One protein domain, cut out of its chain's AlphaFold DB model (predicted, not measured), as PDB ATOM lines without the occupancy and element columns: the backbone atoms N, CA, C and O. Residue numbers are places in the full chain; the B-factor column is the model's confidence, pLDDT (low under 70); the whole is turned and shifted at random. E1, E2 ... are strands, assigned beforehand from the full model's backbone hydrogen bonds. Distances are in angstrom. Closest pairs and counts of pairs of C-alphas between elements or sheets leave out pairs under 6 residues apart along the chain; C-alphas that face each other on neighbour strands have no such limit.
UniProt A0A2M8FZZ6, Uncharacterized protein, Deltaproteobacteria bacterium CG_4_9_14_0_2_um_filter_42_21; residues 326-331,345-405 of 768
ATOM      1  N   GLN A 326       8.807  -6.258   5.172       88.56
ATOM      2  CA  GLN A 326       8.512  -5.150   6.074       88.56
ATOM      3  C   GLN A 326       8.330  -3.839   5.287       88.56
ATOM      4  O   GLN A 326       9.013  -3.589   4.292       88.56
ATOM      5  N   GLN A 327       7.385  -3.002   5.725       87.69
ATOM      6  CA  GLN A 327       7.020  -1.729   5.079       87.69
ATOM      7  C   GLN A 327       6.468  -1.855   3.647       87.69
ATOM      8  O   GLN A 327       6.189  -0.835   3.018       87.69
ATOM      9  N   THR A 328       6.286  -3.073   3.129       92.75
ATOM     10  CA  THR A 328       5.771  -3.321   1.781       92.75
ATOM     11  C   THR A 328       4.343  -3.862   1.875       92.75
ATOM     12  O   THR A 328       4.144  -4.938   2.444       92.75
ATOM     13  N   PRO A 329       3.335  -3.148   1.344       95.75
ATOM     14  CA  PRO A 329       1.975  -3.670   1.277       95.75
ATOM     15  C   PRO A 329       1.914  -4.923   0.397       95.75
ATOM     16  O   PRO A 329       2.544  -4.976  -0.660       95.75
ATOM     17  N   LEU A 330       1.122  -5.902   0.817       96.69
ATOM     18  CA  LEU A 330       0.774  -7.085   0.039       96.69
ATOM     19  C   LEU A 330      -0.604  -6.874  -0.586       96.69
ATOM     20  O   LEU A 330      -1.573  -6.707   0.143       96.69
ATOM     21  N   ALA A 331      -0.702  -6.913  -1.913       96.00
ATOM     22  CA  ALA A 331      -1.984  -6.900  -2.612       96.00
ATOM     23  C   ALA A 331      -2.289  -8.300  -3.154       96.00
ATOM     24  O   ALA A 331      -1.575  -8.789  -4.033       96.00
ATOM     25  N   ASP A 345     -18.058 -18.772  -2.288       86.25
ATOM     26  CA  ASP A 345     -17.967 -17.625  -3.201       86.25
ATOM     27  C   ASP A 345     -17.699 -16.296  -2.479       86.25
ATOM     28  O   ASP A 345     -17.414 -15.276  -3.111       86.25
ATOM     29  N   THR A 346     -17.824 -16.283  -1.149       89.56
ATOM     30  CA  THR A 346     -17.645 -15.086  -0.317       89.56
ATOM     31  C   THR A 346     -17.096 -15.450   1.057       89.56
ATOM     32  O   THR A 346     -17.676 -16.282   1.759       89.56
ATOM     33  N   ALA A 347     -16.031 -14.766   1.465       90.56
ATOM     34  CA  ALA A 347     -15.428 -14.846   2.790       90.56
ATOM     35  C   ALA A 347     -16.046 -13.809   3.740       90.56
ATOM     36  O   ALA A 347     -16.562 -12.789   3.301       90.56
ATOM     37  N   MET A 348     -15.956 -14.037   5.044       89.12
ATOM     38  CA  MET A 348     -16.276 -13.099   6.118       89.12
ATOM     39  C   MET A 348     -15.078 -13.026   7.059       89.12
ATOM     40  O   MET A 348     -14.589 -14.057   7.517       89.12
ATOM     41  N   LEU A 349     -14.590 -11.817   7.342       90.00
ATOM     42  CA  LEU A 349     -13.484 -11.640   8.281       90.00
ATOM     43  C   LEU A 349     -13.983 -11.902   9.706       90.00
ATOM     44  O   LEU A 349     -14.992 -11.337  10.125       90.00
ATOM     45  N   VAL A 350     -13.264 -12.743  10.444       87.06
ATOM     46  CA  VAL A 350     -13.585 -13.095  11.833       87.06
ATOM     47  C   VAL A 350     -12.695 -12.314  12.793       87.06
ATOM     48  O   VAL A 350     -13.193 -11.626  13.682       87.06
ATOM     49  N   ASP A 351     -11.379 -12.378  12.582       84.69
ATOM     50  CA  ASP A 351     -10.387 -11.681  13.396       84.69
ATOM     51  C   ASP A 351      -9.380 -10.956  12.501       84.69
ATOM     52  O   ASP A 351      -8.781 -11.565  11.618       84.69
ATOM     53  N   GLU A 352      -9.155  -9.670  12.776       87.12
ATOM     54  CA  GLU A 352      -8.108  -8.851  12.144       87.12
ATOM     55  C   GLU A 352      -6.687  -9.298  12.550       87.12
ATOM     56  O   GLU A 352      -6.500  -9.780  13.682       87.12
ATOM     57  N   PRO A 353      -5.677  -9.067  11.683       87.12
ATOM     58  CA  PRO A 353      -4.275  -9.244  12.033       87.12
ATOM     59  C   PRO A 353      -3.828  -8.274  13.133       87.12
ATOM     60  O   PRO A 353      -4.401  -7.200  13.322       87.12
ATOM     61  N   ILE A 354      -2.785  -8.648  13.880       85.75
ATOM     62  CA  ILE A 354      -2.289  -7.854  15.018       85.75
ATOM     63  C   ILE A 354      -1.155  -6.915  14.583       85.75
ATOM     64  O   ILE A 354      -1.027  -5.799  15.099       85.75
ATOM     65  N   HIS A 355      -0.344  -7.332  13.608       81.62
ATOM     66  CA  HIS A 355       0.848  -6.605  13.160       81.62
ATOM     67  C   HIS A 355       0.702  -5.928  11.802       81.62
ATOM     68  O   HIS A 355       1.695  -5.535  11.187       81.62
ATOM     69  N   GLY A 356      -0.531  -5.715  11.371       87.69
ATOM     70  CA  GLY A 356      -0.878  -4.968  10.180       87.69
ATOM     71  C   GLY A 356      -2.370  -4.682  10.146       87.69
ATOM     72  O   GLY A 356      -3.069  -4.827  11.143       87.69
ATOM     73  N   SER A 357      -2.855  -4.260   8.989       91.06
ATOM     74  CA  SER A 357      -4.278  -4.015   8.758       91.06
ATOM     75  C   SER A 357      -4.676  -4.544   7.394       91.06
ATOM     76  O   SER A 357      -3.943  -4.313   6.423       91.06
ATOM     77  N   LEU A 358      -5.845  -5.170   7.310       92.25
ATOM     78  CA  LEU A 358      -6.479  -5.457   6.034       92.25
ATOM     79  C   LEU A 358      -7.196  -4.207   5.511       92.25
ATOM     80  O   LEU A 358      -7.784  -3.425   6.255       92.25
ATOM     81  N   GLN A 359      -7.095  -3.991   4.209       89.12
ATOM     82  CA  GLN A 359      -7.711  -2.902   3.466       89.12
ATOM     83  C   GLN A 359      -8.381  -3.469   2.215       89.12
ATOM     84  O   GLN A 359      -8.123  -4.604   1.815       89.12
ATOM     85  N   ASP A 360      -9.240  -2.654   1.603       79.75
ATOM     86  CA  ASP A 360      -9.992  -2.987   0.388       79.75
ATOM     87  C   ASP A 360     -10.900  -4.225   0.507       79.75
ATOM     88  O   ASP A 360     -11.327  -4.782  -0.500       79.75
ATOM     89  N   LEU A 361     -11.282  -4.607   1.733       81.56
ATOM     90  CA  LEU A 361     -12.373  -5.554   1.956       81.56
ATOM     91  C   LEU A 361     -13.679  -4.909   1.470       81.56
ATOM     92  O   LEU A 361     -13.997  -3.771   1.838       81.56
ATOM     93  N   SER A 362     -14.441  -5.592   0.614       62.38
ATOM     94  CA  SER A 362     -15.713  -5.052   0.128       62.38
ATOM     95  C   SER A 362     -16.682  -4.792   1.289       62.38
ATOM     96  O   SER A 362     -16.747  -5.549   2.251       62.38
ATOM     97  N   ALA A 363     -17.420  -3.683   1.221       42.09
ATOM     98  CA  ALA A 363     -18.176  -3.167   2.359       42.09
ATOM     99  C   ALA A 363     -19.350  -4.073   2.789       42.09
ATOM    100  O   ALA A 363     -20.257  -4.320   1.993       42.09
ATOM    101  N   GLY A 364     -19.382  -4.424   4.082       53.59
ATOM    102  CA  GLY A 364     -20.497  -5.092   4.765       53.59
ATOM    103  C   GLY A 364     -20.231  -6.571   5.021       53.59
ATOM    104  O   GLY A 364     -20.763  -7.398   4.295       53.59
ATOM    105  N   ASP A 365     -19.412  -6.861   6.037       66.88
ATOM    106  CA  ASP A 365     -19.083  -8.157   6.666       66.88
ATOM    107  C   ASP A 365     -18.610  -9.325   5.767       66.88
ATOM    108  O   ASP A 365     -17.924 -10.212   6.260       66.88
ATOM    109  N   SER A 366     -18.858  -9.309   4.454       81.38
ATOM    110  CA  SER A 366     -18.406 -10.313   3.484       81.38
ATOM    111  C   SER A 366     -17.571  -9.710   2.350       81.38
ATOM    112  O   SER A 366     -17.869  -8.606   1.879       81.38
ATOM    113  N   PHE A 367     -16.568 -10.445   1.869       87.56
ATOM    114  CA  PHE A 367     -15.694 -10.053   0.768       87.56
ATOM    115  C   PHE A 367     -15.379 -11.175  -0.220       87.56
ATOM    116  O   PHE A 367     -15.589 -12.353   0.046       87.56
ATOM    117  N   ASP A 368     -14.909 -10.782  -1.401       88.94
ATOM    118  CA  ASP A 368     -14.725 -11.639  -2.579       88.94
ATOM    119  C   ASP A 368     -13.404 -12.435  -2.576       88.94
ATOM    120  O   ASP A 368     -13.015 -13.005  -3.590       88.94
ATOM    121  N   GLY A 369     -12.705 -12.456  -1.438       91.06
ATOM    122  CA  GLY A 369     -11.399 -13.093  -1.271       91.06
ATOM    123  C   GLY A 369     -10.204 -12.193  -1.589       91.06
ATOM    124  O   GLY A 369      -9.089 -12.528  -1.188       91.06
ATOM    125  N   SER A 370     -10.397 -11.045  -2.253       93.00
ATOM    126  CA  SER A 370      -9.317 -10.073  -2.472       93.00
ATOM    127  C   SER A 370      -9.084  -9.182  -1.250       93.00
ATOM    128  O   SER A 370     -10.017  -8.845  -0.521       93.00
ATOM    129  N   PHE A 371      -7.825  -8.812  -1.003       93.56
ATOM    130  CA  PHE A 371      -7.456  -7.930   0.107       93.56
ATOM    131  C   PHE A 371      -6.112  -7.238  -0.129       93.56
ATOM    132  O   PHE A 371      -5.250  -7.717  -0.873       93.56
ATOM    133  N   VAL A 372      -5.900  -6.119   0.564       94.81
ATOM    134  CA  VAL A 372      -4.582  -5.497   0.714       94.81
ATOM    135  C   VAL A 372      -4.166  -5.573   2.175       94.81
ATOM    136  O   VAL A 372      -4.817  -4.999   3.039       94.81
ATOM    137  N   TYR A 373      -3.062  -6.252   2.464       96.00
ATOM    138  CA  TYR A 373      -2.463  -6.260   3.792       96.00
ATOM    139  C   TYR A 373      -1.355  -5.209   3.879       96.00
ATOM    140  O   TYR A 373      -0.369  -5.243   3.139       96.00
ATOM    141  N   GLN A 374      -1.505  -4.273   4.811       95.50
ATOM    142  CA  GLN A 374      -0.493  -3.278   5.140       95.50
ATOM    143  C   GLN A 374       0.205  -3.689   6.445       95.50
ATOM    144  O   GLN A 374      -0.410  -3.560   7.503       95.50
ATOM    145  N   PRO A 375       1.479  -4.127   6.416       92.38
ATOM    146  CA  PRO A 375       2.206  -4.427   7.644       92.38
ATOM    147  C   PRO A 375       2.478  -3.154   8.447       92.38
ATOM    148  O   PRO A 375       2.748  -2.085   7.877       92.38
ATOM    149  N   ASN A 376       2.509  -3.293   9.772       87.44
ATOM    150  CA  ASN A 376       3.042  -2.282  10.673       87.44
ATOM    151  C   ASN A 376       4.520  -2.037  10.322       87.44
ATOM    152  O   ASN A 376       5.303  -2.989  10.277       87.44
ATOM    153  N   PRO A 377       4.955  -0.780  10.102       80.88
ATOM    154  CA  PRO A 377       6.270  -0.502   9.520       80.88
ATOM    155  C   PRO A 377       7.478  -1.054  10.286       80.88
ATOM    156  O   PRO A 377       8.547  -1.185   9.698       80.88
ATOM    157  N   SER A 378       7.341  -1.329  11.586       79.44
ATOM    158  CA  SER A 378       8.416  -1.834  12.446       79.44
ATOM    159  C   SER A 378       8.315  -3.324  12.770       79.44
ATOM    160  O   SER A 378       9.189  -3.832  13.467       79.44
ATOM    161  N   TYR A 379       7.285  -4.029  12.292       80.06
ATOM    162  CA  TYR A 379       7.118  -5.454  12.566       80.06
ATOM    163  C   TYR A 379       7.702  -6.318  11.451       80.06
ATOM    164  O   TYR A 379       7.594  -5.985  10.273       80.06
ATOM    165  N   ALA A 380       8.337  -7.416  11.833       80.75
ATOM    166  CA  ALA A 380       8.718  -8.507  10.955       80.75
ATOM    167  C   ALA A 380       8.526  -9.805  11.742       80.75
ATOM    168  O   ALA A 380       8.747  -9.826  12.952       80.75
ATOM    169  N   GLY A 381       8.105 -10.868  11.069       83.50
ATOM    170  CA  GLY A 381       7.623 -12.087  11.707       83.50
ATOM    171  C   GLY A 381       6.302 -12.542  11.105       83.50
ATOM    172  O   GLY A 381       5.911 -12.082  10.034       83.50
ATOM    173  N   LYS A 382       5.627 -13.464  11.786       84.69
ATOM    174  CA  LYS A 382       4.317 -13.971  11.371       84.69
ATOM    175  C   LYS A 382       3.214 -13.049  11.865       84.69
ATOM    176  O   LYS A 382       3.244 -12.639  13.020       84.69
ATOM    177  N   ASP A 383       2.245 -12.770  11.014       89.00
ATOM    178  CA  ASP A 383       0.977 -12.153  11.382       89.00
ATOM    179  C   ASP A 383      -0.156 -13.074  10.934       89.00
ATOM    180  O   ASP A 383       0.005 -13.838   9.979       89.00
ATOM    181  N   ILE A 384      -1.269 -13.069  11.657       87.69
ATOM    182  CA  ILE A 384      -2.356 -14.024  11.441       87.69
ATOM    183  C   ILE A 384      -3.680 -13.291  11.527       87.69
ATOM    184  O   ILE A 384      -3.937 -12.598  12.509       87.69
ATOM    185  N   PHE A 385      -4.534 -13.517  10.538       90.12
ATOM    186  CA  PHE A 385      -5.945 -13.153  10.594       90.12
ATOM    187  C   PHE A 385      -6.806 -14.393  10.333       90.12
ATOM    188  O   PHE A 385      -6.308 -15.405   9.836       90.12
ATOM    189  N   THR A 386      -8.083 -14.334  10.691       89.06
ATOM    190  CA  THR A 386      -9.011 -15.467  10.556       89.06
ATOM    191  C   THR A 386     -10.201 -15.052   9.707       89.06
ATOM    192  O   THR A 386     -10.748 -13.968   9.916       89.06
ATOM    193  N   TYR A 387     -10.635 -15.912   8.788       91.00
ATOM    194  CA  TYR A 387     -11.873 -15.732   8.031       91.00
ATOM    195  C   TYR A 387     -12.742 -16.994   8.070       91.00
ATOM    196  O   TYR A 387     -12.285 -18.070   8.447       91.00
ATOM    197  N   ALA A 388     -14.006 -16.852   7.692       90.19
ATOM    198  CA  ALA A 388     -14.958 -17.940   7.502       90.19
ATOM    199  C   ALA A 388     -15.716 -17.753   6.181       90.19
ATOM    200  O   ALA A 388     -15.627 -16.697   5.555       90.19
ATOM    201  N   SER A 389     -16.519 -18.736   5.773       88.31
ATOM    202  CA  SER A 389     -17.527 -18.522   4.726       88.31
ATOM    203  C   SER A 389     -18.577 -17.515   5.209       88.31
ATOM    204  O   SER A 389     -19.013 -17.567   6.363       88.31
ATOM    205  N   ALA A 390     -19.045 -16.626   4.330       86.06
ATOM    206  CA  ALA A 390     -20.122 -15.686   4.661       86.06
ATOM    207  C   ALA A 390     -21.469 -16.381   4.955       86.06
ATOM    208  O   ALA A 390     -22.345 -15.790   5.587       86.06
ATOM    209  N   ASN A 391     -21.630 -17.645   4.547       80.56
ATOM    210  CA  ASN A 391     -22.784 -18.475   4.911       80.56
ATOM    211  C   ASN A 391     -22.687 -19.029   6.352       80.56
ATOM    212  O   ASN A 391     -23.612 -19.695   6.825       80.56
ATOM    213  N   GLY A 392     -21.601 -18.714   7.070       74.31
ATOM    214  CA  GLY A 392     -21.220 -19.320   8.342       74.31
ATOM    215  C   GLY A 392     -20.471 -20.639   8.135       74.31
ATOM    216  O   GLY A 392     -20.405 -21.165   7.030       74.31
ATOM    217  N   GLY A 393     -19.894 -21.193   9.201       75.31
ATOM    218  CA  GLY A 393     -19.188 -22.473   9.134       75.31
ATOM    219  C   GLY A 393     -17.907 -22.486   9.949       75.31
ATOM    220  O   GLY A 393     -17.798 -21.780  10.950       75.31
ATOM    221  N   GLU A 394     -16.966 -23.329   9.528       78.38
ATOM    222  CA  GLU A 394     -15.634 -23.379  10.126       78.38
ATOM    223  C   GLU A 394     -14.849 -22.107   9.791       78.38
ATOM    224  O   GLU A 394     -15.050 -21.485   8.747       78.38
ATOM    225  N   GLU A 395     -13.945 -21.744  10.689       86.00
ATOM    226  CA  GLU A 395     -13.037 -20.616  10.533       86.00
ATOM    227  C   GLU A 395     -11.656 -21.134  10.125       86.00
ATOM    228  O   GLU A 395     -11.198 -22.164  10.631       86.00
ATOM    229  N   VAL A 396     -10.968 -20.412   9.246       85.81
ATOM    230  CA  VAL A 396      -9.612 -20.734   8.807       85.81
ATOM    231  C   VAL A 396      -8.677 -19.554   9.026       85.81
ATOM    232  O   VAL A 396      -9.030 -18.388   8.851       85.81
ATOM    233  N   LYS A 397      -7.458 -19.884   9.457       86.19
ATOM    234  CA  LYS A 397      -6.378 -18.928   9.683       86.19
ATOM    235  C   LYS A 397      -5.605 -18.689   8.397       86.19
ATOM    236  O   LYS A 397      -5.247 -19.637   7.702       86.19
ATOM    237  N   VAL A 398      -5.266 -17.429   8.170       90.25
ATOM    238  CA  VAL A 398      -4.375 -16.978   7.107       90.25
ATOM    239  C   VAL A 398      -3.089 -16.491   7.747       90.25
ATOM    240  O   VAL A 398      -3.109 -15.575   8.570       90.25
ATOM    241  N   GLU A 399      -1.968 -17.102   7.377       89.50
ATOM    242  CA  GLU A 399      -0.648 -16.675   7.839       89.50
ATOM    243  C   GLU A 399      -0.021 -15.702   6.835       89.50
ATOM    244  O   GLU A 399       0.052 -15.972   5.638       89.50
ATOM    245  N   ILE A 400       0.494 -14.574   7.317       92.06
ATOM    246  CA  ILE A 400       1.318 -13.658   6.532       92.06
ATOM    247  C   ILE A 400       2.720 -13.645   7.130       92.06
ATOM    248  O   ILE A 400       2.919 -13.281   8.286       92.06
ATOM    249  N   ASN A 401       3.710 -14.024   6.330       88.88
ATOM    250  CA  ASN A 401       5.119 -13.973   6.696       88.88
ATOM    251  C   ASN A 401       5.720 -12.624   6.273       88.88
ATOM    252  O   ASN A 401       5.872 -12.349   5.082       88.88
ATOM    253  N   ILE A 402       6.063 -11.773   7.242       90.12
ATOM    254  CA  ILE A 402       6.679 -10.464   7.011       90.12
ATOM    255  C   ILE A 402       8.197 -10.579   7.150       90.12
ATOM    256  O   ILE A 402       8.737 -10.646   8.257       90.12
ATOM    257  N   THR A 403       8.901 -10.563   6.022       87.12
ATOM    258  CA  THR A 403      10.361 -10.672   5.968       87.12
ATOM    259  C   THR A 403      11.020  -9.366   6.431       87.12
ATOM    260  O   THR A 403      10.695  -8.295   5.901       87.12
ATOM    261  N   PRO A 404      11.968  -9.410   7.387       86.31
ATOM    262  CA  PRO A 404      12.648  -8.215   7.877       86.31
ATOM    263  C   PRO A 404      13.505  -7.574   6.783       86.31
ATOM    264  O   PRO A 404      14.366  -8.226   6.188       86.31
ATOM    265  N   VAL A 405      13.310  -6.273   6.566       88.62
ATOM    266  CA  VAL A 405      14.145  -5.476   5.664       88.62
ATOM    267  C   VAL A 405      15.356  -4.958   6.432       88.62
ATOM    268  O   VAL A 405      15.233  -4.248   7.427       88.62
TER     269      VAL A 405
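This is residues 326 to 331 and 345 to 405 of the 768 residues of an uncharacterized protein of Deltaproteobacteria bacterium CG_4_9_14_0_2_um_filter_42_21 (UniProt A0A2M8FZZ6). A long hairpin, E4 and E5, makes the length of an elongated body, with short E1 beside one end of E4 in a strongly twisted sheet. A smaller hairpin, E2 and E3, lies loosely alongside, with few contacts. The 67 printed residues hold no named helix and five strands, E1 to E5 in chain order, all strand by class, with under half of the residues in them; the antiparallel orders are E1 - E4 - E5 and E2 - E3. The whole is compact, radius of gyration of the C-alphas 12.2 A, spanning 39 by 21 by 15 A.

E4, residues 381 to 389, is 26.9 A long from C-alpha (7.623, -12.087, 11.707); E5, 395 to 403, is 25.8 A, ending at (10.361, -10.672, 5.968). E1 is 347 to 351, E2 356 to 359, E3 371 to 375.

N 383 and O 400 of E4 and E5 are 2.9 A apart; N 348 and O 388 of E1 and E4, 2.7 A; N 359 and O 372 of E2 and E3, 2.8 A. The closest C-alphas of E2 and E4, Gly 356 and Asp 383, are 7.5 A apart. E2 and E5 are apart.

Residues 332 to 344 are cut out, a 19.3 A gap between C-alphas 331 and 345. The E2 to E3 link is long; residues 362 to 365 have pLDDT under 70.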